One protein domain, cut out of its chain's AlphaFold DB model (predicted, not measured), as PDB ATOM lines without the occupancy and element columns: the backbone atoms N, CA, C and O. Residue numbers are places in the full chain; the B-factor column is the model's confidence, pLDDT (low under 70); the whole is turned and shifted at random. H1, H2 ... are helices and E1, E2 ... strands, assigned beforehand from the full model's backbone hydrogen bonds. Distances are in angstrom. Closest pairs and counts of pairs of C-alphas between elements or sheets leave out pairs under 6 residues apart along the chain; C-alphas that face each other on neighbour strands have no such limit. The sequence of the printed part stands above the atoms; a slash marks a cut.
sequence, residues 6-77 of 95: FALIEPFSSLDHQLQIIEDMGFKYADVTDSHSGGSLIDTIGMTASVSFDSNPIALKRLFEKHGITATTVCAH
ATOM      1  N   PHE A   6     -47.835  28.246  24.682       91.00
ATOM      2  CA  PHE A   6     -47.563  29.438  25.476       91.00
ATOM      3  C   PHE A   6     -46.050  29.566  25.691       91.00
ATOM      4  O   PHE A   6     -45.424  28.612  26.154       91.00
ATOM      5  N   ALA A   7     -45.464  30.720  25.359       89.56
ATOM      6  CA  ALA A   7     -44.022  30.974  25.393       89.56
ATOM      7  C   ALA A   7     -43.475  31.096  26.825       89.56
ATOM      8  O   ALA A   7     -43.029  32.150  27.256       89.56
ATOM      9  N   LEU A   8     -43.535  30.008  27.584       86.38
ATOM     10  CA  LEU A   8     -43.037  29.893  28.954       86.38
ATOM     11  C   LEU A   8     -42.467  28.486  29.183       86.38
ATOM     12  O   LEU A   8     -42.750  27.848  30.195       86.38
ATOM     13  N   ILE A   9     -41.713  27.966  28.210       90.38
ATOM     14  CA  ILE A   9     -41.113  26.628  28.305       90.38
ATOM     15  C   ILE A   9     -39.893  26.677  29.220       90.38
ATOM     16  O   ILE A   9     -39.799  25.902  30.169       90.38
ATOM     17  N   GLU A  10     -38.995  27.635  28.975       88.69
ATOM     18  CA  GLU A  10     -37.818  27.874  29.811       88.69
ATOM     19  C   GLU A  10     -37.946  29.198  30.569       88.69
ATOM     20  O   GLU A  10     -37.787  30.267  29.971       88.69
ATOM     21  N   PRO A  11     -38.241  29.173  31.879       75.31
ATOM     22  CA  PRO A  11     -38.324  30.389  32.675       75.31
ATOM     23  C   PRO A  11     -37.035  31.209  32.569       75.31
ATOM     24  O   PRO A  11     -35.935  30.663  32.558       75.31
ATOM     25  N   PHE A  12     -37.182  32.528  32.539       77.69
ATOM     26  CA  PHE A  12     -36.080  33.494  32.497       77.69
ATOM     27  C   PHE A  12     -35.262  33.581  31.201       77.69
ATOM     28  O   PHE A  12     -34.214  34.222  31.177       77.69
ATOM     29  N   SER A  13     -35.752  32.991  30.113       83.88
ATOM     30  CA  SER A  13     -35.170  33.158  28.781       83.88
ATOM     31  C   SER A  13     -35.852  34.277  27.984       83.88
ATOM     32  O   SER A  13     -36.961  34.715  28.308       83.88
ATOM     33  N   SER A  14     -35.169  34.752  26.941       87.12
ATOM     34  CA  SER A  14     -35.702  35.762  26.027       87.12
ATOM     35  C   SER A  14     -36.837  35.196  25.170       87.12
ATOM     36  O   SER A  14     -36.913  33.989  24.930       87.12
ATOM     37  N   LEU A  15     -37.693  36.070  24.634       87.31
ATOM     38  CA  LEU A  15     -38.741  35.633  23.710       87.31
ATOM     39  C   LEU A  15     -38.174  34.960  22.444       87.31
ATOM     40  O   LEU A  15     -38.744  33.978  21.987       87.31
ATOM     41  N   ASP A  16     -37.057  35.448  21.895       91.44
ATOM     42  CA  ASP A  16     -36.396  34.839  20.723       91.44
ATOM     43  C   ASP A  16     -36.033  33.370  20.992       91.44
ATOM     44  O   ASP A  16     -36.341  32.490  20.191       91.44
ATOM     45  N   HIS A  17     -35.477  33.088  22.174       92.62
ATOM     46  CA  HIS A  17     -35.126  31.729  22.590       92.62
ATOM     47  C   HIS A  17     -36.359  30.839  22.777       92.62
ATOM     48  O   HIS A  17     -36.386  29.703  22.313       92.62
ATOM     49  N   GLN A  18     -37.418  31.366  23.393       93.00
ATOM     50  CA  GLN A  18     -38.677  30.628  23.540       93.00
ATOM     51  C   GLN A  18     -39.295  30.300  22.179       93.00
ATOM     52  O   GLN A  18     -39.769  29.186  21.980       93.00
ATOM     53  N   LEU A  19     -39.277  31.243  21.232       94.25
ATOM     54  CA  LEU A  19     -39.785  31.023  19.877       94.25
ATOM     55  C   LEU A  19     -38.955  29.981  19.127       94.25
ATOM     56  O   LEU A  19     -39.543  29.149  18.443       94.25
ATOM     57  N   GLN A  20     -37.633  29.959  19.317       96.44
ATOM     58  CA  GLN A  20     -36.791  28.891  18.781       96.44
ATOM     59  C   GLN A  20     -37.196  27.521  19.338       96.44
ATOM     60  O   GLN A  20     -37.401  26.589  18.569       96.44
ATOM     61  N   ILE A  21     -37.392  27.397  20.654       96.12
ATOM     62  CA  ILE A  21     -37.834  26.132  21.263       96.12
ATOM     63  C   ILE A  21     -39.206  25.713  20.714       96.12
ATOM     64  O   ILE A  21     -39.414  24.551  20.373       96.12
ATOM     65  N   ILE A  22     -40.152  26.650  20.603       95.69
ATOM     66  CA  ILE A  22     -41.495  26.390  20.061       95.69
ATOM     67  C   ILE A  22     -41.422  25.906  18.607       95.69
ATOM     68  O   ILE A  22     -42.152  24.985  18.225       95.69
ATOM     69  N   GLU A  23     -40.548  26.517  17.807       96.88
ATOM     70  CA  GLU A  23     -40.266  26.108  16.434       96.88
ATOM     71  C   GLU A  23     -39.687  24.686  16.390       96.88
ATOM     72  O   GLU A  23     -40.218  23.840  15.666       96.88
ATOM     73  N   ASP A  24     -38.676  24.400  17.215       97.56
ATOM     74  CA  ASP A  24     -38.010  23.095  17.310       97.56
ATOM     75  C   ASP A  24     -38.975  21.985  17.770       97.56
ATOM     76  O   ASP A  24     -38.883  20.836  17.334       97.56
ATOM     77  N   MET A  25     -39.959  22.333  18.606       96.44
ATOM     78  CA  MET A  25     -41.055  21.450  19.021       96.44
ATOM     79  C   MET A  25     -42.110  21.220  17.921       96.44
ATOM     80  O   MET A  25     -43.001  20.383  18.087       96.44
ATOM     81  N   GLY A  26     -42.036  21.940  16.798       96.75
ATOM     82  CA  GLY A  26     -42.912  21.774  15.637       96.75
ATOM     83  C   GLY A  26     -44.216  22.579  15.680       96.75
ATOM     84  O   GLY A  26     -45.106  22.344  14.856       96.75
ATOM     85  N   PHE A  27     -44.358  23.532  16.604       97.06
ATOM     86  CA  PHE A  27     -45.540  24.394  16.659       97.06
ATOM     87  C   PHE A  27     -45.502  25.489  15.585       97.06
ATOM     88  O   PHE A  27     -44.455  25.893  15.084       97.06
ATOM     89  N   LYS A  28     -46.691  25.982  15.217       97.00
ATOM     90  CA  LYS A  28     -46.873  27.098  14.265       97.00
ATOM     91  C   LYS A  28     -47.591  28.301  14.860       97.00
ATOM     92  O   LYS A  28     -47.727  29.324  14.194       97.00
ATOM     93  N   TYR A  29     -48.053  28.169  16.096       95.75
ATOM     94  CA  TYR A  29     -48.825  29.175  16.800       95.75
ATOM     95  C   TYR A  29     -48.256  29.328  18.201       95.75
ATOM     96  O   TYR A  29     -47.978  28.316  18.852       95.75
ATOM     97  N   ALA A  30     -48.088  30.566  18.652       93.06
ATOM     98  CA  ALA A  30     -47.616  30.834  19.997       93.06
ATOM     99  C   ALA A  30     -48.366  31.986  20.648       93.06
ATOM    100  O   ALA A  30     -48.771  32.951  19.994       93.06
ATOM    101  N   ASP A  31     -48.495  31.864  21.960       89.00
ATOM    102  CA  ASP A  31     -49.077  32.865  22.832       89.00
ATOM    103  C   ASP A  31     -47.971  33.464  23.701       89.00
ATOM    104  O   ASP A  31     -47.061  32.754  24.135       89.00
ATOM    105  N   VAL A  32     -48.036  34.768  23.954       85.06
ATOM    106  CA  VAL A  32     -47.016  35.492  24.729       85.06
ATOM    107  C   VAL A  32     -47.638  36.275  25.867       85.06
ATOM    108  O   VAL A  32     -48.839  36.542  25.881       85.06
ATOM    109  N   THR A  33     -46.808  36.653  26.831       81.31
ATOM    110  CA  THR A  33     -47.222  37.593  27.866       81.31
ATOM    111  C   THR A  33     -47.046  39.022  27.369       81.31
ATOM    112  O   THR A  33     -45.962  39.386  26.922       81.31
ATOM    113  N   ASP A  34     -48.097  39.831  27.487       77.44
ATOM    114  CA  ASP A  34     -48.018  41.277  27.294       77.44
ATOM    115  C   ASP A  34     -47.975  41.981  28.654       77.44
ATOM    116  O   ASP A  34     -48.908  41.854  29.454       77.44
ATOM    117  N   SER A  35     -46.886  42.697  28.928       69.62
ATOM    118  CA  SER A  35     -46.686  43.444  30.176       69.62
ATOM    119  C   SER A  35     -46.905  44.947  30.051       69.62
ATOM    120  O   SER A  35     -46.872  45.616  31.084       69.62
ATOM    121  N   HIS A  36     -47.140  45.470  28.840       64.31
ATOM    122  CA  HIS A  36     -47.139  46.908  28.540       64.31
ATOM    123  C   HIS A  36     -45.807  47.596  28.923       64.31
ATOM    124  O   HIS A  36     -44.900  47.007  29.529       64.31
ATOM    125  N   SER A  37     -45.645  48.850  28.510       56.44
ATOM    126  CA  SER A  37     -44.442  49.637  28.779       56.44
ATOM    127  C   SER A  37     -44.270  49.859  30.297       56.44
ATOM    128  O   SER A  37     -45.197  50.208  31.020       56.44
ATOM    129  N   GLY A  38     -43.076  49.576  30.830       52.69
ATOM    130  CA  GLY A  38     -42.784  49.729  32.267       52.69
ATOM    131  C   GLY A  38     -43.319  48.619  33.191       52.69
ATOM    132  O   GLY A  38     -43.223  48.753  34.413       52.69
ATOM    133  N   GLY A  39     -43.844  47.515  32.647       53.25
ATOM    134  CA  GLY A  39     -44.515  46.460  33.418       53.25
ATOM    135  C   GLY A  39     -43.631  45.546  34.282       53.25
ATOM    136  O   GLY A  39     -44.144  44.925  35.216       53.25
ATOM    137  N   SER A  40     -42.316  45.439  34.036       56.03
ATOM    138  CA  SER A  40     -41.436  44.576  34.846       56.03
ATOM    139  C   SER A  40     -39.941  44.889  34.697       56.03
ATOM    140  O   SER A  40     -39.433  45.012  33.589       56.03
ATOM    141  N   LEU A  41     -39.197  44.895  35.813       55.31
ATOM    142  CA  LEU A  41     -37.721  44.932  35.816       55.31
ATOM    143  C   LEU A  41     -37.111  43.752  35.036       55.31
ATOM    144  O   LEU A  41     -36.032  43.871  34.463       55.31
ATOM    145  N   ILE A  42     -37.808  42.612  35.021       52.75
ATOM    146  CA  ILE A  42     -37.365  41.386  34.349       52.75
ATOM    147  C   ILE A  42     -37.425  41.552  32.820       52.75
ATOM    148  O   ILE A  42     -36.572  41.016  32.114       52.75
ATOM    149  N   ASP A  43     -38.379  42.346  32.320       58.81
ATOM    150  CA  ASP A  43     -38.482  42.719  30.903       58.81
ATOM    151  C   ASP A  43     -37.281  43.579  30.476       58.81
ATOM    152  O   ASP A  43     -36.618  43.305  29.478       58.81
ATOM    153  N   THR A  44     -36.883  44.540  31.319       55.97
ATOM    154  CA  THR A  44     -35.735  45.429  31.058       55.97
ATOM    155  C   THR A  44     -34.400  44.684  30.914       55.97
ATOM    156  O   THR A  44     -33.481  45.189  30.271       55.97
ATOM    157  N   ILE A  45     -34.276  43.490  31.499       54.38
ATOM    158  CA  ILE A  45     -33.064  42.658  31.424       54.38
ATOM    159  C   ILE A  45     -33.194  41.479  30.447       54.38
ATOM    160  O   ILE A  45     -32.307  40.629  30.408       54.38
ATOM    161  N   GLY A  46     -34.278  41.409  29.662       57.78
ATOM    162  CA  GLY A  46     -34.470  40.390  28.622       57.78
ATOM    163  C   GLY A  46     -34.611  38.956  29.145       57.78
ATOM    164  O   GLY A  46     -34.449  38.009  28.377       57.78
ATOM    165  N   MET A  47     -34.900  38.790  30.441       56.25
ATOM    166  CA  MET A  47     -35.033  37.492  31.111       56.25
ATOM    167  C   MET A  47     -36.502  37.100  31.293       56.25
ATOM    168  O   MET A  47     -36.895  36.574  32.330       56.25
ATOM    169  N   THR A  48     -37.363  37.418  30.336       65.06
ATOM    170  CA  THR A  48     -38.748  36.946  30.329       65.06
ATOM    171  C   THR A  48     -39.288  36.955  28.907       65.06
ATOM    172  O   THR A  48     -38.943  37.819  28.104       65.06
ATOM    173  N   ALA A  49     -40.195  36.027  28.613       64.56
ATOM    174  CA  ALA A  49     -41.017  36.027  27.406       64.56
ATOM    175  C   ALA A  49     -42.179  37.035  27.507       64.56
ATOM    176  O   ALA A  49     -43.302  36.777  27.063       64.56
ATOM    177  N   SER A  50     -41.917  38.153  28.179       68.19
ATOM    178  CA  SER A  50     -42.819  39.285  28.270       68.19
ATOM    179  C   SER A  50     -42.436  40.259  27.177       68.19
ATOM    180  O   SER A  50     -41.256  40.441  26.892       68.19
ATOM    181  N   VAL A  51     -43.432  40.850  26.542       70.69
ATOM    182  CA  VAL A  51     -43.246  41.897  25.543       70.69
ATOM    183  C   VAL A  51     -44.217  43.027  25.822       70.69
ATOM    184  O   VAL A  51     -45.223  42.831  26.495       70.69
ATOM    185  N   SER A  52     -43.921  44.209  25.294       71.50
ATOM    186  CA  SER A  52     -44.881  45.306  25.213       71.50
ATOM    187  C   SER A  52     -45.294  45.480  23.758       71.50
ATOM    188  O   SER A  52     -44.468  45.826  22.902       71.50
ATOM    189  N   PHE A  53     -46.569  45.226  23.462       70.81
ATOM    190  CA  PHE A  53     -47.115  45.489  22.129       70.81
ATOM    191  C   PHE A  53     -47.211  46.992  21.832       70.81
ATOM    192  O   PHE A  53     -47.154  47.371  20.662       70.81
ATOM    193  N   ASP A  54     -47.268  47.835  22.864       67.50
ATOM    194  CA  ASP A  54     -47.330  49.291  22.727       67.50
ATOM    195  C   ASP A  54     -45.987  49.891  22.303       67.50
ATOM    196  O   ASP A  54     -45.939  50.831  21.508       67.50
ATOM    197  N   SER A  55     -44.870  49.345  22.800       67.12
ATOM    198  CA  SER A  55     -43.553  49.950  22.570       67.12
ATOM    199  C   SER A  55     -43.029  49.726  21.149       67.12
ATOM    200  O   SER A  55     -42.443  50.633  20.556       67.12
ATOM    201  N   ASN A  56     -43.155  48.506  20.604       75.44
ATOM    202  CA  ASN A  56     -42.592  48.180  19.286       75.44
ATOM    203  C   ASN A  56     -43.279  46.983  18.588       75.44
ATOM    204  O   ASN A  56     -42.672  45.917  18.410       75.44
ATOM    205  N   PRO A  57     -44.526  47.152  18.116       81.00
ATOM    206  CA  PRO A  57     -45.307  46.060  17.528       81.00
ATOM    207  C   PRO A  57     -44.707  45.519  16.217       81.00
ATOM    208  O   PRO A  57     -44.864  44.341  15.891       81.00
ATOM    209  N   ILE A  58     -43.984  46.351  15.457       85.50
ATOM    210  CA  ILE A  58     -43.367  45.946  14.183       85.50
ATOM    211  C   ILE A  58     -42.171  45.020  14.420       85.50
ATOM    212  O   ILE A  58     -42.022  44.026  13.707       85.50
ATOM    213  N   ALA A  59     -41.313  45.329  15.398       83.88
ATOM    214  CA  ALA A  59     -40.185  44.462  15.734       83.88
ATOM    215  C   ALA A  59     -40.670  43.100  16.236       83.88
ATOM    216  O   ALA A  59     -40.147  42.072  15.808       83.88
ATOM    217  N   LEU A  60     -41.719  43.095  17.059       85.62
ATOM    218  CA  LEU A  60     -42.326  41.868  17.549       85.62
ATOM    219  C   LEU A  60     -42.894  41.022  16.406       85.62
ATOM    220  O   LEU A  60     -42.584  39.840  16.302       85.62
ATOM    221  N   LYS A  61     -43.641  41.632  15.479       89.50
ATOM    222  CA  LYS A  61     -44.130  40.933  14.282       89.50
ATOM    223  C   LYS A  61     -42.990  40.273  13.495       89.50
ATOM    224  O   LYS A  61     -43.093  39.101  13.148       89.50
ATOM    225  N   ARG A  62     -41.893  41.001  13.254       92.44
ATOM    226  CA  ARG A  62     -40.713  40.469  12.550       92.44
ATOM    227  C   ARG A  62     -40.052  39.316  13.300       92.44
ATOM    228  O   ARG A  62     -39.554  38.394  12.665       92.44
ATOM    229  N   LEU A  63     -40.046  39.364  14.631       91.75
ATOM    230  CA  LEU A  63     -39.509  38.301  15.475       91.75
ATOM    231  C   LEU A  63     -40.322  37.006  15.328       91.75
ATOM    232  O   LEU A  63     -39.753  35.943  15.114       91.75
ATOM    233  N   PHE A  64     -41.651  37.094  15.354       93.44
ATOM    234  CA  PHE A  64     -42.517  35.946  15.077       93.44
ATOM    235  C   PHE A  64     -42.323  35.403  13.650       93.44
ATOM    236  O   PHE A  64     -42.186  34.194  13.457       93.44
ATOM    237  N   GLU A  65     -42.242  36.292  12.652       95.69
ATOM    238  CA  GLU A  65     -41.990  35.921  11.251       95.69
ATOM    239  C   GLU A  65     -40.635  35.223  11.062       95.69
ATOM    240  O   GLU A  65     -40.561  34.258  10.300       95.69
ATOM    241  N   LYS A  66     -39.587  35.655  11.781       96.81
ATOM    242  CA  LYS A  66     -38.246  35.039  11.763       96.81
ATOM    243  C   LYS A  66     -38.293  33.543  12.095       96.81
ATOM    244  O   LYS A  66     -37.584  32.780  11.449       96.81
ATOM    245  N   HIS A  67     -39.137  33.139  13.043       96.62
ATOM    246  CA  HIS A  67     -39.300  31.740  13.470       96.62
ATOM    247  C   HIS A  67     -40.434  31.004  12.734       96.62
ATOM    248  O   HIS A  67     -40.776  29.868  13.056       96.62
ATOM    249  N   GLY A  68     -41.088  31.650  11.760       96.31
ATOM    250  CA  GLY A  68     -42.240  31.070  11.065       96.31
ATOM    251  C   GLY A  68     -43.419  30.751  11.996       96.31
ATOM    252  O   GLY A  68     -44.198  29.833  11.711       96.31
ATOM    253  N   ILE A  69     -43.548  31.488  13.104       96.44
ATOM    254  CA  ILE A  69     -44.594  31.321  14.117       96.44
ATOM    255  C   ILE A  69     -45.634  32.430  13.954       96.44
ATOM    256  O   ILE A  69     -45.312  33.598  13.767       96.44
ATOM    257  N   THR A  70     -46.912  32.074  14.050       94.81
ATOM    258  CA  THR A  70     -48.014  33.041  14.114       94.81
ATOM    259  C   THR A  70     -48.359  33.338  15.571       94.81
ATOM    260  O   THR A  70     -48.763  32.433  16.299       94.81
ATOM    261  N   ALA A  71     -48.255  34.600  15.991       89.94
ATOM    262  CA  ALA A  71     -48.793  35.036  17.280       89.94
ATOM    263  C   ALA A  71     -50.325  34.871  17.295       89.94
ATOM    264  O   ALA A  71     -50.994  35.327  16.364       89.94
ATOM    265  N   THR A  72     -50.882  34.211  18.314       86.94
ATOM    266  CA  THR A  72     -52.328  33.923  18.385       86.94
ATOM    267  C   THR A  72     -53.060  34.717  19.448       86.94
ATOM    268  O   THR A  72     -54.027  35.407  19.127       86.94
ATOM    269  N   THR A  73     -52.627  34.619  20.700       79.88
ATOM    270  CA  THR A  73     -53.237  35.316  21.829       79.88
ATOM    271  C   THR A  73     -52.167  35.919  22.730       79.88
ATOM    272  O   THR A  73     -50.993  35.545  22.686       79.88
ATOM    273  N   VAL A  74     -52.580  36.894  23.535       76.44
ATOM    274  CA  VAL A  74     -51.734  37.512  24.552       76.44
ATOM    275  C   VAL A  74     -52.330  37.228  25.921       76.44
ATOM    276  O   VAL A  74     -53.530  37.401  26.137       76.44
ATOM    277  N   CYS A  75     -51.500  36.783  26.859       72.31
ATOM    278  CA  CYS A  75     -51.855  36.802  28.267       72.31
ATOM    279  C   CYS A  75     -51.486  38.180  28.808       72.31
ATOM    280  O   CYS A  75     -50.306  38.511  28.927       72.31
ATOM    281  N   ALA A  76     -52.497  39.003  29.077       63.75
ATOM    282  CA  ALA A  76     -52.293  40.318  29.658       63.75
ATOM    283  C   ALA A  76     -51.814  40.156  31.109       63.75
ATOM    284  O   ALA A  76     -52.612  39.911  32.012       63.75
ATOM    285  N   HIS A  77     -50.508  40.312  31.322       61.12
ATOM    286  CA  HIS A  77     -49.909  40.532  32.639       61.12
ATOM    287  C   HIS A  77     -49.590  42.014  32.835       61.12
ATOM    288  O   HIS A  77     -48.657  42.386  33.545       61.12
TER     289      HIS A  77
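Overview. This is residues 6 to 77 of the 95 residues of an uncharacterized protein of Olavius algarvensis Delta 1 endosymbiont (UniProt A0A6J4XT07). A ribbon of two parallel strands, E1 and E2, runs along one side of this small domain, and two ten-residue helices, H1 and H3, run loosely side by side along it, H1 by E1 and H3 reaching E2 at the strand's first residues. The short helix H2 and the long loop of residues 45 to 56 fill the end toward which the strands run, and part of that loop, residues 50 to 51, pairs briefly with the end of E1. The printed part has 72 residues, with three named helices and two named strands in the order H1, E1, H2, H3, E2; the sheet has the order E1, E2 and is parallel, and the class is mixed, helices and strands. The whole is compact, with a radius of gyration of the C-alphas of 11.1 A, and rounded, spanning 32 by 24 by 18 A.

Arrangement. The sheet is made of E1, residues 29 to 34, and E2, residues 70 to 76, which are parallel neighbours with 30 degrees between their directions. Among the C-alphas that face each other are those of Tyr 29 and Thr 70, 4.8 A apart, and those of Asp 34 and Ala 76, 5.0 A apart. N 34 and O 75 are within hydrogen-bond range at 2.9 A, and so are N 75 and O 32 at 2.8 A. Residues 33 to 34 of E1 also form a short parallel pairing with residues 50 to 51, which belong to no named strand. H1, residues 15 to 24, comes closest to E1 with the C-alphas of Ile 22 and Ala 30, 7.6 A apart. H3, residues 57 to 66, comes closest to E2 with the C-alphas of Phe 64 and Thr 70, 6.3 A apart, and is apart from E1. H1 and H3 are close but not clearly touching: their closest C-alphas, those of Asp 16 and Leu 63, are 7.0 A apart. They run the same way at a shallow tilt of 29 degrees. H2, residues 41 to 44, is apart from H1, from H3 and from E2. E1, H2, H3 and E2 form a strand-helix-strand unit, two parallel neighbour strands with helices between them along the chain, and its crossover is right-handed. In H1 and H3 every O i to N i+4 pair is within hydrogen-bond range; H2 is too short for such a pair, and its one O i to N i+3 pair is within range.

Along the chain. E1 runs 16.0 A from its first to its last C-alpha, beginning with C-alpha 29 at (-48.825, 29.175, 16.800). E2 is the longest strand at 17.7 A, and it ends with C-alpha 76 at (-52.293, 40.318, 29.658). H1 measures 14.1 A and begins with C-alpha 15 at (-38.741, 35.633, 23.710). H3 measures 14.3 A, while H2, with four residues, measures 5.2 A.

Size, cuts and confidence. The two C-alphas farthest apart are those of Gly 26 and Gly 38, at 32.5 A. The printed part runs from residue 6 to residue 77 with no cut. The links H1 to E1 and H3 to E2 are tight, E1 to H2 is short, and H2 to H3, with 12 residues, is long. The mean pLDDT of the printed part is 80.5. The model's confidence is under 70 at residues 35 to 50, of which 41 to 44 belong to H2, at residues 54 to 55, and at residues 76 to 77.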